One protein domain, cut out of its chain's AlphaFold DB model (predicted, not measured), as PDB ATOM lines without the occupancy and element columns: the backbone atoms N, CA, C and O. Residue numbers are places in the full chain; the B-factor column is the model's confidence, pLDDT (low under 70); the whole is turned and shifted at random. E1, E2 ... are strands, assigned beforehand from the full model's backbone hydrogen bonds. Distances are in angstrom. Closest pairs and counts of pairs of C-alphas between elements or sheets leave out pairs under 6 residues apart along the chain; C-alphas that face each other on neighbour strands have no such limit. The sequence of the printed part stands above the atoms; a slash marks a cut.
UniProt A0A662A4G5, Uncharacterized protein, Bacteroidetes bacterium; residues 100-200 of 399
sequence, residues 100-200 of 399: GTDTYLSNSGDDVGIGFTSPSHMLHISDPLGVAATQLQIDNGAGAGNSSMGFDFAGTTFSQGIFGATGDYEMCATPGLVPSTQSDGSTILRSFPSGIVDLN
ATOM      1  N   GLY A 100     -54.511 -17.573  21.705       91.44
ATOM      2  CA  GLY A 100     -55.380 -16.412  21.931       91.44
ATOM      3  C   GLY A 100     -54.592 -15.099  22.054       91.44
ATOM      4  O   GLY A 100     -53.983 -14.629  21.086       91.44
ATOM      5  N   THR A 101     -54.627 -14.474  23.230       88.44
ATOM      6  CA  THR A 101     -53.880 -13.244  23.562       88.44
ATOM      7  C   THR A 101     -52.523 -13.501  24.210       88.44
ATOM      8  O   THR A 101     -51.747 -12.560  24.349       88.44
ATOM      9  N   ASP A 102     -52.210 -14.749  24.550       82.81
ATOM     10  CA  ASP A 102     -51.070 -15.078  25.402       82.81
ATOM     11  C   ASP A 102     -49.877 -15.498  24.546       82.81
ATOM     12  O   ASP A 102     -50.024 -16.311  23.631       82.81
ATOM     13  N   THR A 103     -48.698 -14.948  24.840       89.94
ATOM     14  CA  THR A 103     -47.421 -15.310  24.205       89.94
ATOM     15  C   THR A 103     -46.536 -15.982  25.244       89.94
ATOM     16  O   THR A 103     -46.353 -15.440  26.332       89.94
ATOM     17  N   TYR A 104     -46.011 -17.161  24.934       85.81
ATOM     18  CA  TYR A 104     -45.275 -17.996  25.885       85.81
ATOM     19  C   TYR A 104     -44.154 -18.764  25.187       85.81
ATOM     20  O   TYR A 104     -44.190 -18.946  23.969       85.81
ATOM     21  N   LEU A 105     -43.154 -19.209  25.946       88.81
ATOM     22  CA  LEU A 105     -42.073 -20.031  25.409       88.81
ATOM     23  C   LEU A 105     -42.605 -21.385  24.941       88.81
ATOM     24  O   LEU A 105     -43.404 -22.021  25.629       88.81
ATOM     25  N   SER A 106     -42.160 -21.849  23.777       85.50
ATOM     26  CA  SER A 106     -42.549 -23.171  23.269       85.50
ATOM     27  C   SER A 106     -41.969 -24.325  24.091       85.50
ATOM     28  O   SER A 106     -42.540 -25.416  24.082       85.50
ATOM     29  N   ASN A 107     -40.894 -24.073  24.841       83.62
ATOM     30  CA  ASN A 107     -40.322 -24.983  25.822       83.62
ATOM     31  C   ASN A 107     -40.411 -24.365  27.228       83.62
ATOM     32  O   ASN A 107     -39.868 -23.293  27.481       83.62
ATOM     33  N   SER A 108     -41.088 -25.044  28.157       76.88
ATOM     34  CA  SER A 108     -41.364 -24.527  29.507       76.88
ATOM     35  C   SER A 108     -40.154 -24.520  30.449       76.88
ATOM     36  O   SER A 108     -40.287 -24.065  31.581       76.88
ATOM     37  N   GLY A 109     -39.019 -25.079  30.024       80.81
ATOM     38  CA  GLY A 109     -37.766 -25.085  30.784       80.81
ATOM     39  C   GLY A 109     -36.707 -24.112  30.264       80.81
ATOM     40  O   GLY A 109     -35.607 -24.111  30.805       80.81
ATOM     41  N   ASP A 110     -37.005 -23.343  29.213       86.12
ATOM     42  CA  ASP A 110     -36.063 -22.360  28.683       86.12
ATOM     43  C   ASP A 110     -36.112 -21.068  29.512       86.12
ATOM     44  O   ASP A 110     -37.184 -20.586  29.882       86.12
ATOM     45  N   ASP A 111     -34.941 -20.481  29.749       85.69
ATOM     46  CA  ASP A 111     -34.789 -19.182  30.398       85.69
ATOM     47  C   ASP A 111     -34.737 -18.050  29.351       85.69
ATOM     48  O   ASP A 111     -34.116 -18.181  28.291       85.69
ATOM     49  N   VAL A 112     -35.345 -16.897  29.652       86.75
ATOM     50  CA  VAL A 112     -35.343 -15.713  28.776       86.75
ATOM     51  C   VAL A 112     -34.276 -14.718  29.216       86.75
ATOM     52  O   VAL A 112     -34.424 -14.043  30.231       86.75
ATOM     53  N   GLY A 113     -33.224 -14.567  28.411       85.00
ATOM     54  CA  GLY A 113     -32.228 -13.503  28.568       85.00
ATOM     55  C   GLY A 113     -32.527 -12.285  27.685       85.00
ATOM     56  O   GLY A 113     -32.651 -12.417  26.469       85.00
ATOM     57  N   ILE A 114     -32.586 -11.084  28.268       83.94
ATOM     58  CA  ILE A 114     -32.605  -9.800  27.545       83.94
ATOM     59  C   ILE A 114     -31.298  -9.072  27.859       83.94
ATOM     60  O   ILE A 114     -31.041  -8.733  29.009       83.94
ATOM     61  N   GLY A 115     -30.449  -8.868  26.846       76.06
ATOM     62  CA  GLY A 115     -29.105  -8.303  27.044       76.06
ATOM     63  C   GLY A 115     -28.098  -9.274  27.680       76.06
ATOM     64  O   GLY A 115     -26.973  -8.880  27.964       76.06
ATOM     65  N   PHE A 116     -28.475 -10.545  27.874       73.69
ATOM     66  CA  PHE A 116     -27.675 -11.550  28.573       73.69
ATOM     67  C   PHE A 116     -27.749 -12.909  27.859       73.69
ATOM     68  O   PHE A 116     -28.837 -13.410  27.586       73.69
ATOM     69  N   THR A 117     -26.605 -13.514  27.533       81.69
ATOM     70  CA  THR A 117     -26.530 -14.743  26.709       81.69
ATOM     71  C   THR A 117     -26.476 -16.038  27.518       81.69
ATOM     72  O   THR A 117     -26.372 -17.122  26.946       81.69
ATOM     73  N   SER A 118     -26.485 -15.950  28.846       81.62
ATOM     74  CA  SER A 118     -26.401 -17.109  29.743       81.62
ATOM     75  C   SER A 118     -27.288 -16.900  30.970       81.62
ATOM     76  O   SER A 118     -26.764 -16.827  32.080       81.62
ATOM     77  N   PRO A 119     -28.610 -16.722  30.783       82.75
ATOM     78  CA  PRO A 119     -29.529 -16.531  31.897       82.75
ATOM     79  C   PRO A 119     -29.417 -17.693  32.893       82.75
ATOM     80  O   PRO A 119     -29.220 -18.841  32.509       82.75
ATOM     81  N   SER A 120     -29.481 -17.359  34.179       78.12
ATOM     82  CA  SER A 120     -29.463 -18.298  35.306       78.12
ATOM     83  C   SER A 120     -30.828 -18.396  36.004       78.12
ATOM     84  O   SER A 120     -30.935 -19.022  37.055       78.12
ATOM     85  N   HIS A 121     -31.839 -17.730  35.440       73.88
ATOM     86  CA  HIS A 121     -33.194 -17.590  35.963       73.88
ATOM     87  C   HIS A 121     -34.172 -17.475  34.784       73.88
ATOM     88  O   HIS A 121     -33.791 -16.984  33.718       73.88
ATOM     89  N   MET A 122     -35.445 -17.816  35.017       79.31
ATOM     90  CA  MET A 122     -36.495 -17.864  33.985       79.31
ATOM     91  C   MET A 122     -36.650 -16.566  33.180       79.31
ATOM     92  O   MET A 122     -36.951 -16.610  31.988       79.31
ATOM     93  N   LEU A 123     -36.438 -15.409  33.811       81.69
ATOM     94  CA  LEU A 123     -36.326 -14.119  33.138       81.69
ATOM     95  C   LEU A 123     -35.132 -13.355  33.715       81.69
ATOM     96  O   LEU A 123     -35.141 -12.975  34.884       81.69
ATOM     97  N   HIS A 124     -34.126 -13.101  32.882       76.31
ATOM     98  CA  HIS A 124     -32.931 -12.340  33.232       76.31
ATOM     99  C   HIS A 124     -32.798 -11.137  32.291       76.31
ATOM    100  O   HIS A 124     -32.551 -11.292  31.094       76.31
ATOM    101  N   ILE A 125     -32.929  -9.925  32.837       78.69
ATOM    102  CA  ILE A 125     -32.744  -8.665  32.104       78.69
ATOM    103  C   ILE A 125     -31.457  -7.978  32.587       78.69
ATOM    104  O   ILE A 125     -31.342  -7.645  33.768       78.69
ATOM    105  N   SER A 126     -30.502  -7.766  31.676       70.25
ATOM    106  CA  SER A 126     -29.216  -7.100  31.932       70.25
ATOM    107  C   SER A 126     -29.084  -5.808  31.115       70.25
ATOM    108  O   SER A 126     -29.579  -5.723  29.987       70.25
ATOM    109  N   ASP A 127     -28.421  -4.798  31.685       56.12
ATOM    110  CA  ASP A 127     -28.094  -3.550  30.988       56.12
ATOM    111  C   ASP A 127     -27.034  -3.811  29.889       56.12
ATOM    112  O   ASP A 127     -25.989  -4.412  30.167       56.12
ATOM    113  N   PRO A 128     -27.240  -3.336  28.642       52.34
ATOM    114  CA  PRO A 128     -26.259  -3.423  27.557       52.34
ATOM    115  C   PRO A 128     -24.870  -2.816  27.846       52.34
ATOM    116  O   PRO A 128     -23.952  -3.042  27.058       52.34
ATOM    117  N   LEU A 129     -24.670  -2.073  28.941       55.34
ATOM    118  CA  LEU A 129     -23.359  -1.540  29.340       55.34
ATOM    119  C   LEU A 129     -22.397  -2.576  29.962       55.34
ATOM    120  O   LEU A 129     -21.267  -2.223  30.302       55.34
ATOM    121  N   GLY A 130     -22.787  -3.851  30.071       49.12
ATOM    122  CA  GLY A 130     -21.876  -4.945  30.444       49.12
ATOM    123  C   GLY A 130     -21.498  -4.989  31.927       49.12
ATOM    124  O   GLY A 130     -20.564  -5.695  32.307       49.12
ATOM    125  N   VAL A 131     -22.219  -4.251  32.772       49.22
ATOM    126  CA  VAL A 131     -22.137  -4.388  34.227       49.22
ATOM    127  C   VAL A 131     -23.122  -5.484  34.620       49.22
ATOM    128  O   VAL A 131     -24.307  -5.388  34.317       49.22
ATOM    129  N   ALA A 132     -22.624  -6.548  35.248       48.22
ATOM    130  CA  ALA A 132     -23.371  -7.749  35.629       48.22
ATOM    131  C   ALA A 132     -24.367  -7.522  36.791       48.22
ATOM    132  O   ALA A 132     -24.419  -8.318  37.720       48.22
ATOM    133  N   ALA A 133     -25.123  -6.426  36.748       51.56
ATOM    134  CA  ALA A 133     -26.127  -6.054  37.730       51.56
ATOM    135  C   ALA A 133     -27.519  -6.253  37.112       51.56
ATOM    136  O   ALA A 133     -27.882  -5.598  36.132       51.56
ATOM    137  N   THR A 134     -28.285  -7.206  37.636       52.09
ATOM    138  CA  THR A 134     -29.655  -7.499  37.194       52.09
ATOM    139  C   THR A 134     -30.566  -6.312  37.532       52.09
ATOM    140  O   THR A 134     -30.627  -5.896  38.687       52.09
ATOM    141  N   GLN A 135     -31.293  -5.758  36.551       56.72
ATOM    142  CA  GLN A 135     -32.182  -4.605  36.794       56.72
ATOM    143  C   GLN A 135     -33.586  -5.023  37.274       56.72
ATOM    144  O   GLN A 135     -34.279  -4.241  37.924       56.72
ATOM    145  N   LEU A 136     -34.003  -6.252  36.952       63.16
ATOM    146  CA  LEU A 136     -35.248  -6.868  37.408       63.16
ATOM    147  C   LEU A 136     -35.077  -8.393  37.433       63.16
ATOM    148  O   LEU A 136     -34.944  -9.021  36.382       63.16
ATOM    149  N   GLN A 137     -35.083  -8.968  38.632       62.28
ATOM    150  CA  GLN A 137     -35.049 -10.411  38.887       62.28
ATOM    151  C   GLN A 137     -36.444 -10.856  39.333       62.28
ATOM    152  O   GLN A 137     -36.961 -10.299  40.293       62.28
ATOM    153  N   ILE A 138     -37.072 -11.806  38.634       63.59
ATOM    154  CA  ILE A 138     -38.342 -12.421  39.056       63.59
ATOM    155  C   ILE A 138     -38.059 -13.904  39.265       63.59
ATOM    156  O   ILE A 138     -38.060 -14.689  38.314       63.59
ATOM    157  N   ASP A 139     -37.789 -14.272  40.512       56.09
ATOM    158  CA  ASP A 139     -37.491 -15.652  40.874       56.09
ATOM    159  C   ASP A 139     -38.751 -16.395  41.283       56.09
ATOM    160  O   ASP A 139     -39.542 -15.915  42.090       56.09
ATOM    161  N   ASN A 140     -38.878 -17.625  40.794       51.75
ATOM    162  CA  ASN A 140     -39.651 -18.664  41.458       51.75
ATOM    163  C   ASN A 140     -38.664 -19.759  41.878       51.75
ATOM    164  O   ASN A 140     -38.529 -20.788  41.218       51.75
ATOM    165  N   GLY A 141     -37.866 -19.472  42.910       42.69
ATOM    166  CA  GLY A 141     -36.797 -20.363  43.359       42.69
ATOM    167  C   GLY A 141     -37.337 -21.739  43.754       42.69
ATOM    168  O   GLY A 141     -38.177 -21.863  44.652       42.69
ATOM    169  N   ALA A 142     -36.827 -22.785  43.097       42.03
ATOM    170  CA  ALA A 142     -37.102 -24.174  43.433       42.03
ATOM    171  C   ALA A 142     -36.613 -24.474  44.862       42.03
ATOM    172  O   ALA A 142     -35.423 -24.669  45.096       42.03
ATOM    173  N   GLY A 143     -37.537 -24.485  45.827       45.78
ATOM    174  CA  GLY A 143     -37.257 -24.903  47.203       45.78
ATOM    175  C   GLY A 143     -38.196 -24.340  48.267       45.78
ATOM    176  O   GLY A 143     -38.471 -25.042  49.234       45.78
ATOM    177  N   ALA A 144     -38.735 -23.129  48.086       46.84
ATOM    178  CA  ALA A 144     -39.753 -22.569  48.990       46.84
ATOM    179  C   ALA A 144     -40.590 -21.410  48.402       46.84
ATOM    180  O   ALA A 144     -41.351 -20.815  49.148       46.84
ATOM    181  N   GLY A 145     -40.502 -21.087  47.102       52.31
ATOM    182  CA  GLY A 145     -41.462 -20.181  46.447       52.31
ATOM    183  C   GLY A 145     -41.440 -18.727  46.936       52.31
ATOM    184  O   GLY A 145     -42.494 -18.149  47.192       52.31
ATOM    185  N   ASN A 146     -40.256 -18.123  47.066       62.38
ATOM    186  CA  ASN A 146     -40.168 -16.677  47.269       62.38
ATOM    187  C   ASN A 146     -40.767 -15.951  46.057       62.38
ATOM    188  O   ASN A 146     -40.508 -16.341  44.923       62.38
ATOM    189  N   SER A 147     -41.543 -14.894  46.294       67.75
ATOM    190  CA  SER A 147     -41.965 -13.953  45.250       67.75
ATOM    191  C   SER A 147     -41.193 -12.661  45.453       67.75
ATOM    192  O   SER A 147     -41.615 -11.827  46.251       67.75
ATOM    193  N   SER A 148     -40.043 -12.521  44.793       72.00
ATOM    194  CA  SER A 148     -39.105 -11.424  45.053       72.00
ATOM    195  C   SER A 148     -38.615 -10.718  43.801       72.00
ATOM    196  O   SER A 148     -38.489 -11.320  42.739       72.00
ATOM    197  N   MET A 149     -38.303  -9.438  43.983       76.38
ATOM    198  CA  MET A 149     -37.649  -8.547  43.042       76.38
ATOM    199  C   MET A 149     -36.298  -8.120  43.614       76.38
ATOM    200  O   MET A 149     -36.243  -7.558  44.706       76.38
ATOM    201  N   GLY A 150     -35.222  -8.404  42.882       74.56
ATOM    202  CA  GLY A 150     -33.867  -7.942  43.186       74.56
ATOM    203  C   GLY A 150     -33.497  -6.695  42.379       74.56
ATOM    204  O   GLY A 150     -33.857  -6.588  41.206       74.56
ATOM    205  N   PHE A 151     -32.764  -5.779  43.008       73.94
ATOM    206  CA  PHE A 151     -32.155  -4.596  42.410       73.94
ATOM    207  C   PHE A 151     -30.656  -4.605  42.716       73.94
ATOM    208  O   PHE A 151     -30.272  -4.635  43.884       73.94
ATOM    209  N   ASP A 152     -29.811  -4.526  41.693       70.12
ATOM    210  CA  ASP A 152     -28.375  -4.280  41.853       70.12
ATOM    211  C   ASP A 152     -28.005  -2.951  41.188       70.12
ATOM    212  O   ASP A 152     -28.305  -2.710  40.017       70.12
ATOM    213  N   PHE A 153     -27.359  -2.071  41.948       73.12
ATOM    214  CA  PHE A 153     -26.749  -0.858  41.432       73.12
ATOM    215  C   PHE A 153     -25.304  -0.755  41.917       73.12
ATOM    216  O   PHE A 153     -25.036  -0.489  43.089       73.12
ATOM    217  N   ALA A 154     -24.361  -0.923  40.986       74.69
ATOM    218  CA  ALA A 154     -22.927  -0.753  41.228       74.69
ATOM    219  C   ALA A 154     -22.386  -1.588  42.414       74.69
ATOM    220  O   ALA A 154     -21.539  -1.112  43.170       74.69
ATOM    221  N   GLY A 155     -22.873  -2.824  42.584       68.44
ATOM    222  CA  GLY A 155     -22.466  -3.722  43.669       68.44
ATOM    223  C   GLY A 155     -23.218  -3.498  44.983       68.44
ATOM    224  O   GLY A 155     -22.947  -4.185  45.966       68.44
ATOM    225  N   THR A 156     -24.166  -2.558  45.010       71.88
ATOM    226  CA  THR A 156     -25.137  -2.417  46.100       71.88
ATOM    227  C   THR A 156     -26.400  -3.167  45.717       71.88
ATOM    228  O   THR A 156     -27.014  -2.852  44.700       71.88
ATOM    229  N   THR A 157     -26.796  -4.140  46.534       78.38
ATOM    230  CA  THR A 157     -27.931  -5.014  46.223       78.38
ATOM    231  C   THR A 157     -29.053  -4.850  47.231       78.38
ATOM    232  O   THR A 157     -28.820  -4.761  48.435       78.38
ATOM    233  N   PHE A 158     -30.274  -4.818  46.719       83.81
ATOM    234  CA  PHE A 158     -31.494  -4.836  47.506       83.81
ATOM    235  C   PHE A 158     -32.432  -5.887  46.944       83.81
ATOM    236  O   PHE A 158     -32.465  -6.127  45.739       83.81
ATOM    237  N   SER A 159     -33.247  -6.472  47.803       84.31
ATOM    238  CA  SER A 159     -34.346  -7.326  47.378       84.31
ATOM    239  C   SER A 159     -35.606  -6.979  48.145       84.31
ATOM    240  O   SER A 159     -35.564  -6.494  49.274       84.31
ATOM    241  N   GLN A 160     -36.746  -7.176  47.501       87.88
ATOM    242  CA  GLN A 160     -38.050  -6.964  48.099       87.88
ATOM    243  C   GLN A 160     -39.005  -8.054  47.643       87.88
ATOM    244  O   GLN A 160     -39.005  -8.424  46.471       87.88
ATOM    245  N   GLY A 161     -39.844  -8.559  48.541       85.69
ATOM    246  CA  GLY A 161     -40.828  -9.561  48.163       85.69
ATOM    247  C   GLY A 161     -41.425 -10.323  49.327       85.69
ATOM    248  O   GLY A 161     -41.244  -9.951  50.478       85.69
ATOM    249  N   ILE A 162     -42.137 -11.398  49.008       83.69
ATOM    250  CA  ILE A 162     -42.709 -12.319  49.989       83.69
ATOM    251  C   ILE A 162     -41.758 -13.500  50.157       83.69
ATOM    252  O   ILE A 162     -41.476 -14.217  49.190       83.69
ATOM    253  N   PHE A 163     -41.290 -13.712  51.382       76.25
ATOM    254  CA  PHE A 163     -40.468 -14.856  51.732       76.25
ATOM    255  C   PHE A 163     -41.349 -16.097  51.883       76.25
ATOM    256  O   PHE A 163     -42.220 -16.164  52.747       76.25
ATOM    257  N   GLY A 164     -41.157 -17.096  51.029       67.88
ATOM    258  CA  GLY A 164     -42.126 -18.176  50.853       67.88
ATOM    259  C   GLY A 164     -42.220 -19.155  52.029       67.88
ATOM    260  O   GLY A 164     -43.250 -19.806  52.189       67.88
ATOM    261  N   ALA A 165     -41.207 -19.226  52.902       69.38
ATOM    262  CA  ALA A 165     -41.274 -20.089  54.086       69.38
ATOM    263  C   ALA A 165     -42.108 -19.493  55.236       69.38
ATOM    264  O   ALA A 165     -42.649 -20.255  56.036       69.38
ATOM    265  N   THR A 166     -42.219 -18.162  55.331       72.75
ATOM    266  CA  THR A 166     -42.955 -17.480  56.417       72.75
ATOM    267  C   THR A 166     -44.167 -16.685  55.931       72.75
ATOM    268  O   THR A 166     -45.084 -16.430  56.706       72.75
ATOM    269  N   GLY A 167     -44.218 -16.335  54.645       77.19
ATOM    270  CA  GLY A 167     -45.218 -15.435  54.072       77.19
ATOM    271  C   GLY A 167     -44.977 -13.961  54.406       77.19
ATOM    272  O   GLY A 167     -45.819 -13.126  54.074       77.19
ATOM    273  N   ASP A 168     -43.856 -13.635  55.050       84.81
ATOM    274  CA  ASP A 168     -43.523 -12.265  55.417       84.81
ATOM    275  C   ASP A 168     -43.140 -11.460  54.179       84.81
ATOM    276  O   ASP A 168     -42.422 -11.940  53.302       84.81
ATOM    277  N   TYR A 169     -43.613 -10.219  54.114       88.25
ATOM    278  CA  TYR A 169     -43.120  -9.265  53.136       88.25
ATOM    279  C   TYR A 169     -41.857  -8.600  53.669       88.25
ATOM    280  O   TYR A 169     -41.880  -7.986  54.733       88.25
ATOM    281  N   GLU A 170     -40.767  -8.685  52.925       87.50
ATOM    282  CA  GLU A 170     -39.452  -8.241  53.362       87.50
ATOM    283  C   GLU A 170     -38.829  -7.268  52.364       87.50
ATOM    284  O   GLU A 170     -39.050  -7.347  51.153       87.50
ATOM    285  N   MET A 171     -38.035  -6.343  52.896       89.56
ATOM    286  CA  MET A 171     -37.050  -5.564  52.156       89.56
ATOM    287  C   MET A 171     -35.682  -5.855  52.754       89.56
ATOM    288  O   MET A 171     -35.480  -5.592  53.938       89.56
ATOM    289  N   CYS A 172     -34.745  -6.346  51.952       86.12
ATOM    290  CA  CYS A 172     -33.414  -6.740  52.399       86.12
ATOM    291  C   CYS A 172     -32.324  -5.949  51.661       86.12
ATOM    292  O   CYS A 172     -32.467  -5.626  50.484       86.12
ATOM    293  N   ALA A 173     -31.210  -5.678  52.338       86.38
ATOM    294  CA  ALA A 173     -29.969  -5.127  51.785       86.38
ATOM    295  C   ALA A 173     -29.053  -6.239  51.229       86.38
ATOM    296  O   ALA A 173     -27.838  -6.233  51.427       86.38
ATOM    297  N   THR A 174     -29.659  -7.246  50.596       79.19
ATOM    298  CA  THR A 174     -29.000  -8.432  50.035       79.19
ATOM    299  C   THR A 174     -29.613  -8.798  48.677       79.19
ATOM    300  O   THR A 174     -30.766  -8.435  48.422       79.19
ATOM    301  N   PRO A 175     -28.907  -9.568  47.818       73.88
ATOM    302  CA  PRO A 175     -29.385  -9.915  46.471       73.88
ATOM    303  C   PRO A 175     -30.657 -10.777  46.436       73.88
ATOM    304  O   PRO A 175     -31.315 -10.857  45.406       73.88
ATOM    305  N   GLY A 176     -31.009 -11.426  47.545       75.25
ATOM    306  CA  GLY A 176     -32.238 -12.202  47.684       75.25
ATOM    307  C   GLY A 176     -32.816 -12.086  49.089       75.25
ATOM    308  O   GLY A 176     -32.115 -11.658  50.012       75.25
ATOM    309  N   LEU A 177     -34.083 -12.485  49.226       74.88
ATOM    310  CA  LEU A 177     -34.755 -12.582  50.522       74.88
ATOM    311  C   LEU A 177     -34.101 -13.689  51.352       74.88
ATOM    312  O   LEU A 177     -33.936 -14.814  50.865       74.88
ATOM    313  N   VAL A 178     -33.720 -13.376  52.588       70.44
ATOM    314  CA  VAL A 178     -32.988 -14.294  53.465       70.44
ATOM    315  C   VAL A 178     -33.899 -14.713  54.620       70.44
ATOM    316  O   VAL A 178     -34.440 -13.841  55.290       70.44
ATOM    317  N   PRO A 179     -34.042 -16.021  54.918       62.91
ATOM    318  CA  PRO A 179     -34.722 -16.457  56.134       62.91
ATOM    319  C   PRO A 179     -33.970 -15.922  57.345       62.91
ATOM    320  O   PRO A 179     -32.816 -16.297  57.568       62.91
ATOM    321  N   SER A 180     -34.613 -15.089  58.153       61.28
ATOM    322  CA  SER A 180     -33.919 -14.501  59.290       61.28
ATOM    323  C   SER A 180     -34.809 -14.277  60.508       61.28
ATOM    324  O   SER A 180     -36.013 -14.019  60.436       61.28
ATOM    325  N   THR A 181     -34.181 -14.379  61.676       63.53
ATOM    326  CA  THR A 181     -34.767 -13.989  62.957       63.53
ATOM    327  C   THR A 181     -35.073 -12.493  62.979       63.53
ATOM    328  O   THR A 181     -34.506 -11.722  62.214       63.53
ATOM    329  N   GLN A 182     -35.959 -12.069  63.876       62.09
ATOM    330  CA  GLN A 182     -36.207 -10.648  64.120       62.09
ATOM    331  C   GLN A 182     -34.886  -9.913  64.440       62.09
ATOM    332  O   GLN A 182     -34.074 -10.433  65.209       62.09
ATOM    333  N   SER A 183     -34.685  -8.721  63.864       58.34
ATOM    334  CA  SER A 183     -33.466  -7.893  64.002       58.34
ATOM    335  C   SER A 183     -32.181  -8.445  63.359       58.34
ATOM    336  O   SER A 183     -31.088  -8.239  63.886       58.34
ATOM    337  N   ASP A 184     -32.278  -9.146  62.230       69.31
ATOM    338  CA  ASP A 184     -31.096  -9.460  61.423       69.31
ATOM    339  C   ASP A 184     -30.567  -8.232  60.662       69.31
ATOM    340  O   ASP A 184     -31.336  -7.379  60.224       69.31
ATOM    341  N   GLY A 185     -29.250  -8.174  60.448       69.56
ATOM    342  CA  GLY A 185     -28.612  -7.042  59.768       69.56
ATOM    343  C   GLY A 185     -28.881  -6.953  58.261       69.56
ATOM    344  O   GLY A 185     -28.510  -5.958  57.643       69.56
ATOM    345  N   SER A 186     -29.505  -7.968  57.654       77.75
ATOM    346  CA  SER A 186     -29.828  -7.980  56.222       77.75
ATOM    347  C   SER A 186     -31.206  -7.406  55.905       77.75
ATOM    348  O   SER A 186     -31.404  -6.919  54.798       77.75
ATOM    349  N   THR A 187     -32.150  -7.420  56.842       83.69
ATOM    350  CA  THR A 187     -33.534  -6.996  56.621       83.69
ATOM    351  C   THR A 187     -33.726  -5.563  57.098       83.69
ATOM    352  O   THR A 187     -33.418  -5.206  58.228       83.69
ATOM    353  N   ILE A 188     -34.256  -4.722  56.220       85.06
ATOM    354  CA  ILE A 188     -34.566  -3.314  56.478       85.06
ATOM    355  C   ILE A 188     -35.972  -3.197  57.071       85.06
ATOM    356  O   ILE A 188     -36.191  -2.485  58.051       85.06
ATOM    357  N   LEU A 189     -36.925  -3.907  56.466       88.12
ATOM    358  CA  LEU A 189     -38.338  -3.894  56.821       88.12
ATOM    359  C   LEU A 189     -38.892  -5.305  56.691       88.12
ATOM    360  O   LEU A 189     -38.634  -5.978  55.694       88.12
ATOM    361  N   ARG A 190     -39.701  -5.710  57.666       86.56
ATOM    362  CA  ARG A 190     -40.514  -6.921  57.621       86.56
ATOM    363  C   ARG A 190     -41.961  -6.570  57.919       86.56
ATOM    364  O   ARG A 190     -42.250  -5.923  58.912       86.56
ATOM    365  N   SER A 191     -42.885  -7.017  57.088       89.19
ATOM    366  CA  SER A 191     -44.315  -6.958  57.355       89.19
ATOM    367  C   SER A 191     -44.845  -8.376  57.463       89.19
ATOM    368  O   SER A 191     -44.840  -9.130  56.493       89.19
ATOM    369  N   PHE A 192     -45.339  -8.718  58.644       85.69
ATOM    370  CA  PHE A 192     -45.943 -10.013  58.912       85.69
ATOM    371  C   PHE A 192     -47.349 -10.085  58.293       85.69
ATOM    372  O   PHE A 192     -48.054  -9.069  58.257       85.69
ATOM    373  N   PRO A 193     -47.837 -11.276  57.903       82.31
ATOM    374  CA  PRO A 193     -49.224 -11.467  57.469       82.31
ATOM    375  C   PRO A 193     -50.274 -11.010  58.495       82.31
ATOM    376  O   PRO A 193     -51.412 -10.718  58.136       82.31
ATOM    377  N   SER A 194     -49.897 -10.927  59.775       83.25
ATOM    378  CA  SER A 194     -50.727 -10.397  60.864       83.25
ATOM    379  C   SER A 194     -50.910  -8.871  60.830       83.25
ATOM    380  O   SER A 194     -51.681  -8.341  61.628       83.25
ATOM    381  N   GLY A 195     -50.221  -8.161  59.930       78.69
ATOM    382  CA  GLY A 195     -50.282  -6.704  59.777       78.69
ATOM    383  C   GLY A 195     -49.285  -5.926  60.642       78.69
ATOM    384  O   GLY A 195     -49.289  -4.698  60.615       78.69
ATOM    385  N   ILE A 196     -48.430  -6.615  61.403       79.62
ATOM    386  CA  ILE A 196     -47.332  -5.983  62.142       79.62
ATOM    387  C   ILE A 196     -46.218  -5.640  61.152       79.62
ATOM    388  O   ILE A 196     -45.809  -6.496  60.371       79.62
ATOM    389  N   VAL A 197     -45.715  -4.407  61.209       84.38
ATOM    390  CA  VAL A 197     -44.544  -3.972  60.443       84.38
ATOM    391  C   VAL A 197     -43.398  -3.722  61.409       84.38
ATOM    392  O   VAL A 197     -43.507  -2.892  62.310       84.38
ATOM    393  N   ASP A 198     -42.314  -4.456  61.210       74.38
ATOM    394  CA  ASP A 198     -41.044  -4.306  61.895       74.38
ATOM    395  C   ASP A 198     -40.029  -3.627  60.973       74.38
ATOM    396  O   ASP A 198     -39.997  -3.837  59.757       74.38
ATOM    397  N   LEU A 199     -39.178  -2.810  61.568       78.62
ATOM    398  CA  LEU A 199     -38.081  -2.128  60.910       78.62
ATOM    399  C   LEU A 199     -36.812  -2.564  61.642       78.62
ATOM    400  O   LEU A 199     -36.375  -1.925  62.603       78.62
ATOM    401  N   ASN A 200     -36.255  -3.687  61.183       65.12
ATOM    402  CA  ASN A 200     -35.236  -4.476  61.880       65.12
ATOM    403  C   ASN A 200     -33.964  -3.677  62.253       65.12
ATOM    404  O   ASN A 200     -33.281  -4.063  63.198       65.12
TER     405      ASN A 200
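Overview. This is residues 100 to 200 of the 399 residues of an uncharacterized protein of Bacteroidetes bacterium (UniProt A0A662A4G5). With little regular structure, this is one sheet of seven strands side by side, E2 to E8 in chain order; residues 100 to 107, with E1, stick out at one end. The 101 printed residues hold eight named strands and no named helix; the sheet is mixed, the class all strand, with 40 residues in named elements. It is only just loose, close to compact: radius of gyration of the C-alphas 15.4 A, spans 42 by 36 by 24 A.

Along the chain. E5, residues 147 to 153, is 20.4 A long; E6, 156 to 162, 20.5 A. E4 is 134 to 139, E3 123 to 126, E2 112 to 114, E1 102 to 105, E7 169 to 172, E8 187 to 191. C-alpha 102 is at (-51.070, -15.078, 25.402), C-alpha 191 at (-44.315, -6.958, 57.355).

Arrangement. E4 to E8 form a meander, each strand the antiparallel neighbour of the one before; within hydrogen-bond range are N 152 and O 134, 3.4 A, N 149 and O 160, 2.8 A, N 161 and O 170, 3.0 A, and N 171 and O 189, 2.9 A. E3 and E4 meet only at a point, C-alphas 126 and 134, 5.3 A. E2 and E3 are parallel, N 124 and O 112 2.8 A apart. E1 pairs with no named strand.

Size, cuts and confidence. The printed part has no cut. The farthest C-alphas, Gly 100 and Ser 183, are 48.2 A apart. The link E7 to E8 is long. Confidence is under 70 in 32 residues, among them 127 to 147.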